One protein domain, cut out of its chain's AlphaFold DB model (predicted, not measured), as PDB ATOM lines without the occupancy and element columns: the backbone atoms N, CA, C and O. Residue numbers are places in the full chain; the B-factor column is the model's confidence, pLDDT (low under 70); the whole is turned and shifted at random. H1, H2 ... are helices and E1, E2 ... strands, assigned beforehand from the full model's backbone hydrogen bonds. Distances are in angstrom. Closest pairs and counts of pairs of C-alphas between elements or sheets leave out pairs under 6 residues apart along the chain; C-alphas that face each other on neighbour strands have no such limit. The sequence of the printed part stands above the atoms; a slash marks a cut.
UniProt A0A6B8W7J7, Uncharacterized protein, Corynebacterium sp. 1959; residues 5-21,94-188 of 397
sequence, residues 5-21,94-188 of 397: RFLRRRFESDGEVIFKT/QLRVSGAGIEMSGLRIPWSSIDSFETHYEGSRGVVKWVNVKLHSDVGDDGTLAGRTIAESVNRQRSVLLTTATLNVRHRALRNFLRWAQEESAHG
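What this domain is: This is residues 5 to 21 and 94 to 188 of the 397 residues of an uncharacterized protein of Corynebacterium sp. 1959 (UniProt A0A6B8W7J7). Two small antiparallel sheets stand as an open V, and the long helix H3 lies between them, running along the strands of both; H1 packs on E1 at one end, and H2 packs beside E4 and E7 at the opposite end. One wall is made of the four short strands E1 E2 E3 E4, in that order, the other of the long hairpin E5 and E6 with short E7 beside E6. The printed part has 112 residues, with three named helices and seven named strands in the order H1 E1 E2 E3 E4 E5 E6 H2 E7 H3, a mixed class of helices and strands. It is compact, with a radius of gyration of the C-alphas of 13.4 A and spans of 36 by 35 by 22 A.

How they stand to each other: H1, residues 5 to 14, stands up from the first sheet at 51 degrees, over E1, residues 16 to 19; their closest C-alphas, of Phe 11 and Val 17, are 5.7 A apart. E1 is antiparallel to E2, residues 95 to 98, with N 17 and O 97 2.8 A apart. E2, E3, residues 101 to 104, and E4, residues 107 to 110, form a meander, each strand the antiparallel neighbour of the one before, with N 96 and O 103 at 2.9 A and N 109 and O 102 at 2.8 A. E5, residues 114 to 122, and E6, residues 127 to 135, are a hairpin, with N 118 and O 132 at 2.9 A. H2, residues 145 to 157, only grazes the first sheet with its residues 146 to 154; the closest C-alphas of H2 and E4, of Gly 147 and Leu 107, are 5.4 A apart. E7, residues 159 to 162, is antiparallel to E6, with N 162 and O 131 at 2.8 A. H3, residues 171 to 186, is over E5 at a height over the sheet of 10.1 A, along the strands, at 11 degrees to E5 on the local plane; the closest C-alphas, of Thr 119 and His 171, are 6.4 A apart. It is also on the first sheet, on the same face as H1. In H1, H2 and H3 every O i to N i+4 pair is within hydrogen-bond range.

Where its parts are: H1 begins at C-alpha 5 (5.971, -21.174, -14.981) and is 14.2 A long. E5 measures 23.8 A, E6 23.6 A and H2 18.5 A. H3, 22.4 A, ends at C-alpha 186 (2.164, -37.016, -25.731).

The domain as a whole: The C-alphas farthest apart, of Ser 124 and Gly 143, are 39.3 A apart. Residues 22 to 93 are not printed, and C-alphas 21 and 94 are 7.1 A apart across the cut. Of the links that are printed whole, none is long. The mean pLDDT of the printed part is 81.1; 17 residues are under 70, among them 123 to 127 and 142 to 146.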
ATOM      1  N   ARG A   5       6.663 -20.665 -16.183       89.50
ATOM      2  CA  ARG A   5       5.971 -21.174 -14.981       89.50
ATOM      3  C   ARG A   5       4.515 -20.713 -14.902       89.50
ATOM      4  O   ARG A   5       3.660 -21.478 -14.477       89.50
ATOM      5  N   PHE A   6       4.237 -19.471 -15.298       88.50
ATOM      6  CA  PHE A   6       2.875 -18.943 -15.316       88.50
ATOM      7  C   PHE A   6       2.021 -19.617 -16.397       88.50
ATOM      8  O   PHE A   6       0.886 -19.989 -16.126       88.50
ATOM      9  N   LEU A   7       2.570 -19.793 -17.604       89.50
ATOM     10  CA  LEU A   7       1.863 -20.454 -18.707       89.50
ATOM     11  C   LEU A   7       1.558 -21.917 -18.381       89.50
ATOM     12  O   LEU A   7       0.431 -22.348 -18.586       89.50
ATOM     13  N   ARG A   8       2.530 -22.634 -17.809       90.50
ATOM     14  CA  ARG A   8       2.372 -24.017 -17.354       90.50
ATOM     15  C   ARG A   8       1.254 -24.155 -16.320       90.50
ATOM     16  O   ARG A   8       0.304 -24.879 -16.573       90.50
ATOM     17  N   ARG A   9       1.303 -23.386 -15.225       89.31
ATOM     18  CA  ARG A   9       0.249 -23.407 -14.191       89.31
ATOM     19  C   ARG A   9      -1.137 -23.124 -14.762       89.31
ATOM     20  O   ARG A   9      -2.116 -23.713 -14.326       89.31
ATOM     21  N   ARG A  10      -1.223 -22.195 -15.715       86.31
ATOM     22  CA  ARG A  10      -2.492 -21.854 -16.355       86.31
ATOM     23  C   ARG A  10      -3.008 -22.981 -17.241       86.31
ATOM     24  O   ARG A  10      -4.191 -23.267 -17.199       86.31
ATOM     25  N   PHE A  11      -2.128 -23.620 -18.001       88.56
ATOM     26  CA  PHE A  11      -2.483 -24.777 -18.813       88.56
ATOM     27  C   PHE A  11      -2.928 -25.964 -17.948       88.56
ATOM     28  O   PHE A  11      -3.937 -26.581 -18.253       88.56
ATOM     29  N   GLU A  12      -2.230 -26.234 -16.841       86.00
ATOM     30  CA  GLU A  12      -2.599 -27.280 -15.873       86.00
ATOM     31  C   GLU A  12      -3.956 -26.997 -15.196       86.00
ATOM     32  O   GLU A  12      -4.718 -27.921 -14.934       86.00
ATOM     33  N   SER A  13      -4.267 -25.725 -14.922       82.75
ATOM     34  CA  SER A  13      -5.535 -25.292 -14.309       82.75
ATOM     35  C   SER A  13      -6.708 -25.308 -15.289       82.75
ATOM     36  O   SER A  13      -7.772 -25.841 -14.988       82.75
ATOM     37  N   ASP A  14      -6.523 -24.686 -16.454       83.56
ATOM     38  CA  ASP A  14      -7.615 -24.337 -17.367       83.56
ATOM     39  C   ASP A  14      -7.723 -25.327 -18.546       83.56
ATOM     40  O   ASP A  14      -8.665 -25.250 -19.330       83.56
ATOM     41  N   GLY A  15      -6.742 -26.221 -18.730       82.94
ATOM     42  CA  GLY A  15      -6.619 -27.109 -19.898       82.94
ATOM     43  C   GLY A  15      -6.205 -26.395 -21.193       82.94
ATOM     44  O   GLY A  15      -6.013 -27.025 -22.238       82.94
ATOM     45  N   GLU A  16      -6.066 -25.067 -21.147       87.81
ATOM     46  CA  GLU A  16      -5.731 -24.242 -22.296       87.81
ATOM     47  C   GLU A  16      -5.074 -22.908 -21.930       87.81
ATOM     48  O   GLU A  16      -5.224 -22.354 -20.840       87.81
ATOM     49  N   VAL A  17      -4.359 -22.339 -22.898       86.94
ATOM     50  CA  VAL A  17      -3.796 -20.996 -22.820       86.94
ATOM     51  C   VAL A  17      -4.113 -20.237 -24.103       86.94
ATOM     52  O   VAL A  17      -3.654 -20.585 -25.191       86.94
ATOM     53  N   ILE A  18      -4.864 -19.142 -23.959       86.12
ATOM     54  CA  ILE A  18      -5.178 -18.219 -25.052       86.12
ATOM     55  C   ILE A  18      -4.211 -17.036 -25.004       86.12
ATOM     56  O   ILE A  18      -4.268 -16.182 -24.109       86.12
ATOM     57  N   PHE A  19      -3.335 -16.946 -25.999       81.56
ATOM     58  CA  PHE A  19      -2.439 -15.815 -26.166       81.56
ATOM     59  C   PHE A  19      -3.167 -14.688 -26.904       81.56
ATOM     60  O   PHE A  19      -3.370 -14.720 -28.117       81.56
ATOM     61  N   LYS A  20      -3.565 -13.666 -26.143       73.06
ATOM     62  CA  LYS A  20      -4.175 -12.445 -26.677       73.06
ATOM     63  C   LYS A  20      -3.103 -11.433 -27.087       73.06
ATOM     64  O   LYS A  20      -2.003 -11.398 -26.526       73.06
ATOM     65  N   THR A  21      -3.467 -10.562 -28.024       66.94
ATOM     66  CA  THR A  21      -2.707  -9.361 -28.393       66.94
ATOM     67  C   THR A  21      -2.291  -8.573 -27.150       66.94
ATOM     68  O   THR A  21      -3.122  -8.276 -26.291       66.94
ATOM     69  N   GLN A  94      -5.481 -14.651 -32.453       76.19
ATOM     70  CA  GLN A  94      -5.320 -15.364 -31.193       76.19
ATOM     71  C   GLN A  94      -4.699 -16.727 -31.453       76.19
ATOM     72  O   GLN A  94      -5.245 -17.537 -32.195       76.19
ATOM     73  N   LEU A  95      -3.566 -16.967 -30.801       85.31
ATOM     74  CA  LEU A  95      -2.980 -18.294 -30.715       85.31
ATOM     75  C   LEU A  95      -3.574 -18.975 -29.484       85.31
ATOM     76  O   LEU A  95      -3.407 -18.478 -28.367       85.31
ATOM     77  N   ARG A  96      -4.261 -20.094 -29.677       87.69
ATOM     78  CA  ARG A  96      -4.755 -20.941 -28.593       87.69
ATOM     79  C   ARG A  96      -3.926 -22.213 -28.555       87.69
ATOM     80  O   ARG A  96      -3.676 -22.831 -29.583       87.69
ATOM     81  N   VAL A  97      -3.474 -22.575 -27.363       89.62
ATOM     82  CA  VAL A  97      -2.709 -23.797 -27.115       89.62
ATOM     83  C   VAL A  97      -3.466 -24.603 -26.077       89.62
ATOM     84  O   VAL A  97      -3.799 -24.074 -25.021       89.62
ATOM     85  N   SER A  98      -3.755 -25.858 -26.386       89.50
ATOM     86  CA  SER A  98      -4.620 -26.735 -25.591       89.50
ATOM     87  C   SER A  98      -4.062 -28.156 -25.542       89.50
ATOM     88  O   SER A  98      -3.120 -28.464 -26.274       89.50
ATOM     89  N   GLY A  99      -4.657 -29.035 -24.732       84.69
ATOM     90  CA  GLY A  99      -4.265 -30.450 -24.663       84.69
ATOM     91  C   GLY A  99      -4.324 -31.198 -26.001       84.69
ATOM     92  O   GLY A  99      -3.519 -32.089 -26.232       84.69
ATOM     93  N   ALA A 100      -5.205 -30.816 -26.937       84.00
ATOM     94  CA  ALA A 100      -5.243 -31.474 -28.250       84.00
ATOM     95  C   ALA A 100      -4.278 -30.887 -29.280       84.00
ATOM     96  O   ALA A 100      -4.007 -31.547 -30.280       84.00
ATOM     97  N   GLY A 101      -3.805 -29.653 -29.098       88.44
ATOM     98  CA  GLY A 101      -2.961 -29.005 -30.094       88.44
ATOM     99  C   GLY A 101      -3.008 -27.485 -30.076       88.44
ATOM    100  O   GLY A 101      -3.388 -26.845 -29.087       88.44
ATOM    101  N   ILE A 102      -2.632 -26.919 -31.219       89.06
ATOM    102  CA  ILE A 102      -2.589 -25.485 -31.481       89.06
ATOM    103  C   ILE A 102      -3.737 -25.105 -32.412       89.06
ATOM    104  O   ILE A 102      -3.968 -25.749 -33.433       89.06
ATOM    105  N   GLU A 103      -4.432 -24.024 -32.076       85.94
ATOM    106  CA  GLU A 103      -5.528 -23.481 -32.870       85.94
ATOM    107  C   GLU A 103      -5.297 -21.992 -33.145       85.94
ATOM    108  O   GLU A 103      -4.968 -21.215 -32.240       85.94
ATOM    109  N   MET A 104      -5.460 -21.592 -34.406       81.88
ATOM    110  CA  MET A 104      -5.403 -20.193 -34.826       81.88
ATOM    111  C   MET A 104      -6.082 -20.013 -36.189       81.88
ATOM    112  O   MET A 104      -5.890 -20.824 -37.088       81.88
ATOM    113  N   SER A 105      -6.846 -18.930 -36.371       71.12
ATOM    114  CA  SER A 105      -7.494 -18.592 -37.657       71.12
ATOM    115  C   SER A 105      -8.382 -19.695 -38.253       71.12
ATOM    116  O   SER A 105      -8.488 -19.794 -39.473       71.12
ATOM    117  N   GLY A 106      -9.004 -20.527 -37.414       68.38
ATOM    118  CA  GLY A 106      -9.813 -21.661 -37.877       68.38
ATOM    119  C   GLY A 106      -9.004 -22.863 -38.374       68.38
ATOM    120  O   GLY A 106      -9.567 -23.820 -38.896       68.38
ATOM    121  N   LEU A 107      -7.678 -22.838 -38.215       79.81
ATOM    122  CA  LEU A 107      -6.818 -23.994 -38.425       79.81
ATOM    123  C   LEU A 107      -6.586 -24.704 -37.093       79.81
ATOM    124  O   LEU A 107      -6.205 -24.059 -36.109       79.81
ATOM    125  N   ARG A 108      -6.755 -26.029 -37.085       84.31
ATOM    126  CA  ARG A 108      -6.480 -26.875 -35.924       84.31
ATOM    127  C   ARG A 108      -5.344 -27.841 -36.234       84.31
ATOM    128  O   ARG A 108      -5.463 -28.729 -37.072       84.31
ATOM    129  N   ILE A 109      -4.247 -27.683 -35.505       87.75
ATOM    130  CA  ILE A 109      -3.035 -28.479 -35.665       87.75
ATOM    131  C   ILE A 109      -2.885 -29.359 -34.422       87.75
ATOM    132  O   ILE A 109      -2.514 -28.839 -33.363       87.75
ATOM    133  N   PRO A 110      -3.192 -30.664 -34.499       88.88
ATOM    134  CA  PRO A 110      -3.040 -31.538 -33.348       88.88
ATOM    135  C   PRO A 110      -1.557 -31.761 -33.034       88.88
ATOM    136  O   PRO A 110      -0.717 -31.717 -33.933       88.88
ATOM    137  N   TRP A 111      -1.214 -32.015 -31.766       90.31
ATOM    138  CA  TRP A 111       0.189 -32.230 -31.364       90.31
ATOM    139  C   TRP A 111       0.858 -33.379 -32.120       90.31
ATOM    140  O   TRP A 111       2.041 -33.293 -32.444       90.31
ATOM    141  N   SER A 112       0.077 -34.409 -32.451       86.19
ATOM    142  CA  SER A 112       0.491 -35.564 -33.248       86.19
ATOM    143  C   SER A 112       0.787 -35.244 -34.712       86.19
ATOM    144  O   SER A 112       1.255 -36.124 -35.417       86.19
ATOM    145  N   SER A 113       0.519 -34.029 -35.193       86.19
ATOM    146  CA  SER A 113       0.883 -33.603 -36.552       86.19
ATOM    147  C   SER A 113       2.110 -32.714 -36.596       86.19
ATOM    148  O   SER A 113       2.625 -32.434 -37.678       86.19
ATOM    149  N   ILE A 114       2.606 -32.285 -35.437       89.75
ATOM    150  CA  ILE A 114       3.683 -31.311 -35.351       89.75
ATOM    151  C   ILE A 114       5.013 -32.024 -35.174       89.75
ATOM    152  O   ILE A 114       5.196 -32.792 -34.237       89.75
ATOM    153  N   ASP A 115       5.943 -31.748 -36.078       88.88
ATOM    154  CA  ASP A 115       7.330 -32.193 -35.960       88.88
ATOM    155  C   ASP A 115       8.144 -31.206 -35.115       88.88
ATOM    156  O   ASP A 115       8.753 -31.557 -34.104       88.88
ATOM    157  N   SER A 116       8.117 -29.924 -35.489       86.94
ATOM    158  CA  SER A 116       8.938 -28.909 -34.835       86.94
ATOM    159  C   SER A 116       8.350 -27.499 -34.917       86.94
ATOM    160  O   SER A 116       7.524 -27.175 -35.776       86.94
ATOM    161  N   PHE A 117       8.802 -26.638 -33.997       87.00
ATOM    162  CA  PHE A 117       8.422 -25.226 -33.924       87.00
ATOM    163  C   PHE A 117       9.633 -24.321 -34.086       87.00
ATOM    164  O   PHE A 117      10.637 -24.456 -33.377       87.00
ATOM    165  N   GLU A 118       9.475 -23.296 -34.910       85.38
ATOM    166  CA  GLU A 118      10.410 -22.188 -35.015       85.38
ATOM    167  C   GLU A 118       9.677 -20.895 -34.656       85.38
ATOM    168  O   GLU A 118       8.692 -20.510 -35.282       85.38
ATOM    169  N   THR A 119      10.135 -20.210 -33.610       83.44
ATOM    170  CA  THR A 119       9.585 -18.903 -33.236       83.44
ATOM    171  C   THR A 119      10.489 -17.808 -33.772       83.44
ATOM    172  O   THR A 119      11.689 -17.792 -33.502       83.44
ATOM    173  N   HIS A 120       9.910 -16.870 -34.513       81.75
ATOM    174  CA  HIS A 120      10.625 -15.682 -34.953       81.75
ATOM    175  C   HIS A 120      10.214 -14.491 -34.102       81.75
ATOM    176  O   HIS A 120       9.043 -14.326 -33.736       81.75
ATOM    177  N   TYR A 121      11.191 -13.654 -33.784       78.94
ATOM    178  CA  TYR A 121      11.000 -12.511 -32.915       78.94
ATOM    179  C   TYR A 121      11.493 -11.231 -33.573       78.94
ATOM    180  O   TYR A 121      12.439 -11.237 -34.350       78.94
ATOM    181  N   GLU A 122      10.851 -10.125 -33.215       71.44
ATOM    182  CA  GLU A 122      11.212  -8.797 -33.694       71.44
ATOM    183  C   GLU A 122      11.795  -7.963 -32.545       71.44
ATOM    184  O   GLU A 122      11.245  -7.903 -31.437       71.44
ATOM    185  N   GLY A 123      12.936  -7.326 -32.815       66.38
ATOM    186  CA  GLY A 123      13.626  -6.420 -31.897       66.38
ATOM    187  C   GLY A 123      14.397  -7.086 -30.747       66.38
ATOM    188  O   GLY A 123      14.314  -8.287 -30.482       66.38
ATOM    189  N   SER A 124      15.137  -6.257 -30.005       58.09
ATOM    190  CA  SER A 124      16.056  -6.669 -28.925       58.09
ATOM    191  C   SER A 124      15.378  -7.334 -27.721       58.09
ATOM    192  O   SER A 124      16.028  -8.010 -26.928       58.09
ATOM    193  N   ARG A 125      14.055  -7.173 -27.571       61.19
ATOM    194  CA  ARG A 125      13.282  -7.719 -26.439       61.19
ATOM    195  C   ARG A 125      12.679  -9.105 -26.704       61.19
ATOM    196  O   ARG A 125      12.056  -9.662 -25.798       61.19
ATOM    197  N   GLY A 126      12.866  -9.672 -27.901       60.59
ATOM    198  CA  GLY A 126      12.484 -11.054 -28.209       60.59
ATOM    199  C   GLY A 126      10.975 -11.312 -28.174       60.59
ATOM    200  O   GLY A 126      10.548 -12.337 -27.634       60.59
ATOM    201  N   VAL A 127      10.177 -10.366 -28.684       67.56
ATOM    202  CA  VAL A 127       8.714 -10.483 -28.797       67.56
ATOM    203  C   VAL A 127       8.379 -11.307 -30.036       67.56
ATOM    204  O   VAL A 127       8.883 -11.013 -31.114       67.56
ATOM    205  N   VAL A 128       7.540 -12.332 -29.882       70.44
ATOM    206  CA  VAL A 128       7.186 -13.252 -30.975       70.44
ATOM    207  C   VAL A 128       6.279 -12.551 -31.989       70.44
ATOM    208  O   VAL A 128       5.255 -11.982 -31.603       70.44
ATOM    209  N   LYS A 129       6.678 -12.602 -33.266       72.75
ATOM    210  CA  LYS A 129       5.944 -12.040 -34.413       72.75
ATOM    211  C   LYS A 129       5.224 -13.121 -35.212       72.75
ATOM    212  O   LYS A 129       4.090 -12.933 -35.633       72.75
ATOM    213  N   TRP A 130       5.862 -14.269 -35.399       79.12
ATOM    214  CA  TRP A 130       5.211 -15.434 -35.983       79.12
ATOM    215  C   TRP A 130       5.799 -16.723 -35.424       79.12
ATOM    216  O   TRP A 130       6.948 -16.768 -34.965       79.12
ATOM    217  N   VAL A 131       4.986 -17.771 -35.467       81.31
ATOM    218  CA  VAL A 131       5.380 -19.139 -35.140       81.31
ATOM    219  C   VAL A 131       5.275 -19.951 -36.420       81.31
ATOM    220  O   VAL A 131       4.195 -20.066 -36.988       81.31
ATOM    221  N   ASN A 132       6.397 -20.478 -36.889       86.25
ATOM    222  CA  ASN A 132       6.421 -21.437 -37.976       86.25
ATOM    223  C   ASN A 132       6.294 -22.843 -37.380       86.25
ATOM    224  O   ASN A 132       7.069 -23.217 -36.494       86.25
ATOM    225  N   VAL A 133       5.296 -23.590 -37.836       86.19
ATOM    226  CA  VAL A 133       5.020 -24.958 -37.398       86.19
ATOM    227  C   VAL A 133       5.290 -25.883 -38.575       86.19
ATOM    228  O   VAL A 133       4.648 -25.753 -39.617       86.19
ATOM    229  N   LYS A 134       6.249 -26.797 -38.419       87.81
ATOM    230  CA  LYS A 134       6.554 -27.841 -39.404       87.81
ATOM    231  C   LYS A 134       5.754 -29.093 -39.075       87.81
ATOM    232  O   LYS A 134       5.665 -29.485 -37.909       87.81
ATOM    233  N   LEU A 135       5.159 -29.693 -40.097       88.38
ATOM    234  CA  LEU A 135       4.187 -30.770 -39.953       88.38
ATOM    235  C   LEU A 135       4.727 -32.065 -40.555       88.38
ATOM    236  O   LEU A 135       5.284 -32.046 -41.650       88.38
ATOM    237  N   HIS A 136       4.508 -33.186 -39.871       87.06
ATOM    238  CA  HIS A 136       4.825 -34.522 -40.395       87.06
ATOM    239  C   HIS A 136       3.578 -35.316 -40.809       87.06
ATOM    240  O   HIS A 136       3.700 -36.313 -41.515       87.06
ATOM    241  N   SER A 137       2.380 -34.872 -40.417       84.75
ATOM    242  CA  SER A 137       1.103 -35.445 -40.858       84.75
ATOM    243  C   SER A 137       0.081 -34.350 -41.186       84.75
ATOM    244  O   SER A 137       0.378 -33.157 -41.064       84.75
ATOM    245  N   ASP A 138      -1.080 -34.749 -41.711       81.38
ATOM    246  CA  ASP A 138      -2.127 -33.823 -42.151       81.38
ATOM    247  C   ASP A 138      -2.818 -33.141 -40.959       81.38
ATOM    248  O   ASP A 138      -2.968 -33.726 -39.887       81.38
ATOM    249  N   VAL A 139      -3.253 -31.897 -41.159       80.94
ATOM    250  CA  VAL A 139      -3.987 -31.085 -40.177       80.94
ATOM    251  C   VAL A 139      -5.475 -31.014 -40.505       80.94
ATOM    252  O   VAL A 139      -5.872 -31.136 -41.665       80.94
ATOM    253  N   GLY A 140      -6.292 -30.800 -39.470       74.94
ATOM    254  CA  GLY A 140      -7.743 -30.672 -39.589       74.94
ATOM    255  C   GLY A 140      -8.204 -29.223 -39.765       74.94
ATOM    256  O   GLY A 140      -7.552 -28.279 -39.306       74.94
ATOM    257  N   ASP A 141      -9.359 -29.047 -40.401       77.50
ATOM    258  CA  ASP A 141     -10.062 -27.766 -40.474       77.50
ATOM    259  C   ASP A 141     -11.132 -27.620 -39.376       77.50
ATOM    260  O   ASP A 141     -11.535 -28.584 -38.727       77.50
ATOM    261  N   ASP A 142     -11.586 -26.388 -39.151       67.62
ATOM    262  CA  ASP A 142     -12.671 -26.051 -38.221       67.62
ATOM    263  C   ASP A 142     -14.082 -26.178 -38.835       67.62
ATOM    264  O   ASP A 142     -15.063 -25.698 -38.262       67.62
ATOM    265  N   GLY A 143     -14.208 -26.778 -40.022       68.31
ATOM    266  CA  GLY A 143     -15.449 -26.891 -40.784       68.31
ATOM    267  C   GLY A 143     -15.804 -25.656 -41.616       68.31
ATOM    268  O   GLY A 143     -16.770 -25.697 -42.383       68.31
ATOM    269  N   THR A 144     -15.055 -24.551 -41.510       66.12
ATOM    270  CA  THR A 144     -15.304 -23.347 -42.313       66.12
ATOM    271  C   THR A 144     -14.621 -23.426 -43.680       66.12
ATOM    272  O   THR A 144     -13.576 -24.047 -43.842       66.12
ATOM    273  N   LEU A 145     -15.178 -22.746 -44.695       68.62
ATOM    274  CA  LEU A 145     -14.564 -22.675 -46.034       68.62
ATOM    275  C   LEU A 145     -13.134 -22.102 -45.981       68.62
ATOM    276  O   LEU A 145     -12.244 -22.561 -46.696       68.62
ATOM    277  N   ALA A 146     -12.922 -21.105 -45.115       67.75
ATOM    278  CA  ALA A 146     -11.610 -20.517 -44.886       67.75
ATOM    279  C   ALA A 146     -10.663 -21.528 -44.223       67.75
ATOM    280  O   ALA A 146      -9.563 -21.726 -44.730       67.75
ATOM    281  N   GLY A 147     -11.111 -22.212 -43.164       70.62
ATOM    282  CA  GLY A 147     -10.353 -23.264 -42.486       70.62
ATOM    283  C   GLY A 147      -9.942 -24.393 -43.429       70.62
ATOM    284  O   GLY A 147      -8.769 -24.745 -43.464       70.62
ATOM    285  N   ARG A 148     -10.858 -24.878 -44.278       74.69
ATOM    286  CA  ARG A 148     -10.586 -25.910 -45.300       74.69
ATOM    287  C   ARG A 148      -9.532 -25.479 -46.309       74.69
ATOM    288  O   ARG A 148      -8.561 -26.190 -46.530       74.69
ATOM    289  N   THR A 149      -9.687 -24.284 -46.879       77.50
ATOM    290  CA  THR A 149      -8.731 -23.753 -47.866       77.50
ATOM    291  C   THR A 149      -7.336 -23.600 -47.251       77.50
ATOM    292  O   THR A 149      -6.325 -23.903 -47.887       77.50
ATOM    293  N   ILE A 150      -7.272 -23.150 -45.993       77.94
ATOM    294  CA  ILE A 150      -6.016 -23.025 -45.252       77.94
ATOM    295  C   ILE A 150      -5.434 -24.414 -44.968       77.94
ATOM    296  O   ILE A 150      -4.260 -24.627 -45.248       77.94
ATOM    297  N   ALA A 151      -6.231 -25.364 -44.474       78.31
ATOM    298  CA  ALA A 151      -5.790 -26.724 -44.177       78.31
ATOM    299  C   ALA A 151      -5.252 -27.438 -45.428       78.31
ATOM    300  O   ALA A 151      -4.166 -28.007 -45.377       78.31
ATOM    301  N   GLU A 152      -5.928 -27.329 -46.575       83.56
ATOM    302  CA  GLU A 152      -5.438 -27.862 -47.853       83.56
ATOM    303  C   GLU A 152      -4.086 -27.258 -48.251       83.56
ATOM    304  O   GLU A 152      -3.164 -27.982 -48.635       83.56
ATOM    305  N   SER A 153      -3.942 -25.933 -48.142       81.44
ATOM    306  CA  SER A 153      -2.679 -25.250 -48.441       81.44
ATOM    307  C   SER A 153      -1.556 -25.698 -47.502       81.44
ATOM    308  O   SER A 153      -0.433 -25.937 -47.945       81.44
ATOM    309  N   VAL A 154      -1.858 -25.832 -46.212       83.38
ATOM    310  CA  VAL A 154      -0.906 -26.237 -45.173       83.38
ATOM    311  C   VAL A 154      -0.488 -27.698 -45.345       83.38
ATOM    312  O   VAL A 154       0.703 -27.999 -45.274       83.38
ATOM    313  N   ASN A 155      -1.426 -28.592 -45.662       83.38
ATOM    314  CA  ASN A 155      -1.148 -30.003 -45.936       83.38
ATOM    315  C   ASN A 155      -0.248 -30.177 -47.167       83.38
ATOM    316  O   ASN A 155       0.659 -31.009 -47.149       83.38
ATOM    317  N   ARG A 156      -0.421 -29.342 -48.203       83.94
ATOM    318  CA  ARG A 156       0.478 -29.325 -49.372       83.94
ATOM    319  C   ARG A 156       1.885 -28.838 -49.032       83.94
ATOM    320  O   ARG A 156       2.854 -29.394 -49.536       83.94
ATOM    321  N   GLN A 157       2.007 -27.799 -48.208       85.50
ATOM    322  CA  GLN A 157       3.296 -27.179 -47.874       85.50
ATOM    323  C   GLN A 157       4.018 -27.840 -46.690       85.50
ATOM    324  O   GLN A 157       5.166 -27.488 -46.414       85.50
ATOM    325  N   ARG A 158       3.353 -28.752 -45.963       86.75
ATOM    326  CA  ARG A 158       3.842 -29.400 -44.726       86.75
ATOM    327  C   ARG A 158       4.374 -28.409 -43.684       86.75
ATOM    328  O   ARG A 158       5.201 -28.735 -42.835       86.75
ATOM    329  N   SER A 159       3.899 -27.173 -43.749       84.81
ATOM    330  CA  SER A 159       4.316 -26.089 -42.873       84.81
ATOM    331  C   SER A 159       3.244 -25.011 -42.827       84.81
ATOM    332  O   SER A 159       2.482 -24.824 -43.776       84.81
ATOM    333  N   VAL A 160       3.174 -24.304 -41.702       85.31
ATOM    334  CA  VAL A 160       2.266 -23.173 -41.536       85.31
ATOM    335  C   VAL A 160       2.914 -22.062 -40.736       85.31
ATOM    336  O   VAL A 160       3.473 -22.269 -39.657       85.31
ATOM    337  N   LEU A 161       2.787 -20.849 -41.267       83.25
ATOM    338  CA  LEU A 161       3.222 -19.638 -40.602       83.25
ATOM    339  C   LEU A 161       2.040 -19.007 -39.858       83.25
ATOM    340  O   LEU A 161       1.167 -18.371 -40.443       83.25
ATOM    341  N   LEU A 162       2.028 -19.175 -38.540       82.19
ATOM    342  CA  LEU A 162       1.039 -18.583 -37.649       82.19
ATOM    343  C   LEU A 162       1.449 -17.137 -37.338       82.19
ATOM    344  O   LEU A 162       2.312 -16.883 -36.492       82.19
ATOM    345  N   THR A 163       0.852 -16.173 -38.049       74.44
ATOM    346  CA  THR A 163       1.095 -14.731 -37.858       74.44
ATOM    347  C   THR A 163       0.452 -14.218 -36.577       74.44
ATOM    348  O   THR A 163      -0.673 -13.715 -36.563       74.44
ATOM    349  N   THR A 164       1.160 -14.338 -35.466       66.19
ATOM    350  CA  THR A 164       0.669 -13.850 -34.185       66.19
ATOM    351  C   THR A 164       0.851 -12.338 -34.114       66.19
ATOM    352  O   THR A 164       1.970 -11.838 -34.215       66.19
ATOM    353  N   ALA A 165      -0.212 -11.569 -33.880       64.00
ATOM    354  CA  ALA A 165      -0.006 -10.190 -33.443       64.00
ATOM    355  C   ALA A 165       0.849 -10.200 -32.161       64.00
ATOM    356  O   ALA A 165       0.728 -11.134 -31.376       64.00
ATOM    357  N   THR A 166       1.724  -9.205 -31.949       67.50
ATOM    358  CA  THR A 166       2.769  -9.231 -30.900       67.50
ATOM    359  C   THR A 166       2.273  -9.832 -29.577       67.50
ATOM    360  O   THR A 166       1.517  -9.186 -28.832       67.50
ATOM    361  N   LEU A 167       2.681 -11.075 -29.300       72.12
ATOM    362  CA  LEU A 167       2.230 -11.813 -28.122       72.12
ATOM    363  C   LEU A 167       2.914 -11.258 -26.872       72.12
ATOM    364  O   LEU A 167       4.096 -10.912 -26.887       72.12
ATOM    365  N   ASN A 168       2.203 -11.211 -25.744       73.31
ATOM    366  CA  ASN A 168       2.767 -10.745 -24.467       73.31
ATOM    367  C   ASN A 168       3.657 -11.804 -23.774       73.31
ATOM    368  O   ASN A 168       3.589 -12.005 -22.557       73.31
ATOM    369  N   VAL A 169       4.480 -12.513 -24.550       77.38
ATOM    370  CA  VAL A 169       5.315 -13.638 -24.110       77.38
ATOM    371  C   VAL A 169       6.674 -13.553 -24.793       77.38
ATOM    372  O   VAL A 169       6.773 -13.219 -25.970       77.38
ATOM    373  N   ARG A 170       7.743 -13.828 -24.039       83.56
ATOM    374  CA  ARG A 170       9.105 -13.882 -24.593       83.56
ATOM    375  C   ARG A 170       9.255 -15.116 -25.479       83.56
ATOM    376  O   ARG A 170       8.783 -16.180 -25.091       83.56
ATOM    377  N   HIS A 171       9.994 -15.016 -26.583       85.50
ATOM    378  CA  HIS A 171      10.179 -16.141 -27.510       85.50
ATOM    379  C   HIS A 171      10.689 -17.420 -26.826       85.50
ATOM    380  O   HIS A 171      10.130 -18.487 -27.058       85.50
ATOM    381  N   ARG A 172      11.669 -17.323 -25.909       86.06
ATOM    382  CA  ARG A 172      12.170 -18.488 -25.149       86.06
ATOM    383  C   ARG A 172      11.086 -19.117 -24.280       86.06
ATOM    384  O   ARG A 172      10.983 -20.334 -24.221       86.06
ATOM    385  N   ALA A 173      10.271 -18.291 -23.625       87.44
ATOM    386  CA  ALA A 173       9.190 -18.777 -22.775       87.44
ATOM    387  C   ALA A 173       8.096 -19.459 -23.604       87.44
ATOM    388  O   ALA A 173       7.630 -20.517 -23.202       87.44
ATOM    389  N   LEU A 174       7.733 -18.894 -24.765       88.19
ATOM    390  CA  LEU A 174       6.758 -19.505 -25.668       88.19
ATOM    391  C   LEU A 174       7.292 -20.810 -26.263       88.19
ATOM    392  O   LEU A 174       6.594 -21.810 -26.225       88.19
ATOM    393  N   ARG A 175       8.536 -20.827 -26.759       89.25
ATOM    394  CA  ARG A 175       9.159 -22.030 -27.330       89.25
ATOM    395  C   ARG A 175       9.230 -23.166 -26.309       89.25
ATOM    396  O   ARG A 175       8.828 -24.279 -26.620       89.25
ATOM    397  N   ASN A 176       9.702 -22.876 -25.095       91.12
ATOM    398  CA  ASN A 176       9.782 -23.875 -24.029       91.12
ATOM    399  C   ASN A 176       8.389 -24.346 -23.601       91.12
ATOM    400  O   ASN A 176       8.213 -25.521 -23.314       91.12
ATOM    401  N   PHE A 177       7.403 -23.444 -23.584       92.12
ATOM    402  CA  PHE A 177       6.016 -23.791 -23.294       92.12
ATOM    403  C   PHE A 177       5.408 -24.712 -24.349       92.12
ATOM    404  O   PHE A 177       4.843 -25.727 -23.976       92.12
ATOM    405  N   LEU A 178       5.556 -24.400 -25.640       91.62
ATOM    406  CA  LEU A 178       5.036 -25.240 -26.723       91.62
ATOM    407  C   LEU A 178       5.678 -26.630 -26.721       91.62
ATOM    408  O   LEU A 178       4.972 -27.618 -26.874       91.62
ATOM    409  N   ARG A 179       6.995 -26.701 -26.489       91.56
ATOM    410  CA  ARG A 179       7.712 -27.977 -26.388       91.56
ATOM    411  C   ARG A 179       7.221 -28.809 -25.203       91.56
ATOM    412  O   ARG A 179       6.865 -29.963 -25.386       91.56
ATOM    413  N   TRP A 180       7.143 -28.197 -24.020       93.19
ATOM    414  CA  TRP A 180       6.614 -28.868 -22.833       93.19
ATOM    415  C   TRP A 180       5.160 -29.309 -23.031       93.19
ATOM    416  O   TRP A 180       4.835 -30.436 -22.707       93.19
ATOM    417  N   ALA A 181       4.291 -28.464 -23.597       89.31
ATOM    418  CA  ALA A 181       2.887 -28.809 -23.817       89.31
ATOM    419  C   ALA A 181       2.725 -29.981 -24.800       89.31
ATOM    420  O   ALA A 181       1.866 -30.834 -24.587       89.31
ATOM    421  N   GLN A 182       3.565 -30.048 -25.840       89.88
ATOM    422  CA  GLN A 182       3.618 -31.191 -26.753       89.88
ATOM    423  C   GLN A 182       4.063 -32.466 -26.022       89.88
ATOM    424  O   GLN A 182       3.419 -33.500 -26.165       89.88
ATOM    425  N   GLU A 183       5.138 -32.389 -25.231       89.00
ATOM    426  CA  GLU A 183       5.648 -33.516 -24.441       89.00
ATOM    427  C   GLU A 183       4.598 -34.001 -23.430       89.00
ATOM    428  O   GLU A 183       4.276 -35.184 -23.409       89.00
ATOM    429  N   GLU A 184       4.001 -33.096 -22.658       86.25
ATOM    430  CA  GLU A 184       2.966 -33.401 -21.664       86.25
ATOM    431  C   GLU A 184       1.753 -34.086 -22.310       86.25
ATOM    432  O   GLU A 184       1.281 -35.120 -21.838       86.25
ATOM    433  N   SER A 185       1.299 -33.561 -23.453       82.31
ATOM    434  CA  SER A 185       0.150 -34.112 -24.182       82.31
ATOM    435  C   SER A 185       0.461 -35.461 -24.844       82.31
ATOM    436  O   SER A 185      -0.442 -36.274 -25.024       82.31
ATOM    437  N   ALA A 186       1.727 -35.730 -25.187       76.94
ATOM    438  CA  ALA A 186       2.164 -37.016 -25.731       76.94
ATOM    439  C   ALA A 186       2.301 -38.114 -24.658       76.94
ATOM    440  O   ALA A 186       2.108 -39.287 -24.966       76.94
ATOM    441  N   HIS A 187       2.607 -37.754 -23.405       69.06
ATOM    442  CA  HIS A 187       2.845 -38.709 -22.310       69.06
ATOM    443  C   HIS A 187       1.582 -39.074 -21.503       69.06
ATOM    444  O   HIS A 187       1.674 -39.807 -20.520       69.06
ATOM    445  N   GLY A 188       0.394 -38.619 -21.916       58.81
ATOM    446  CA  GLY A 188      -0.890 -39.132 -21.412       58.81
ATOM    447  C   GLY A 188      -1.226 -38.796 -19.950       58.81
ATOM    448  O   GLY A 188      -2.133 -39.399 -19.377       58.81
TER     449      GLY A 188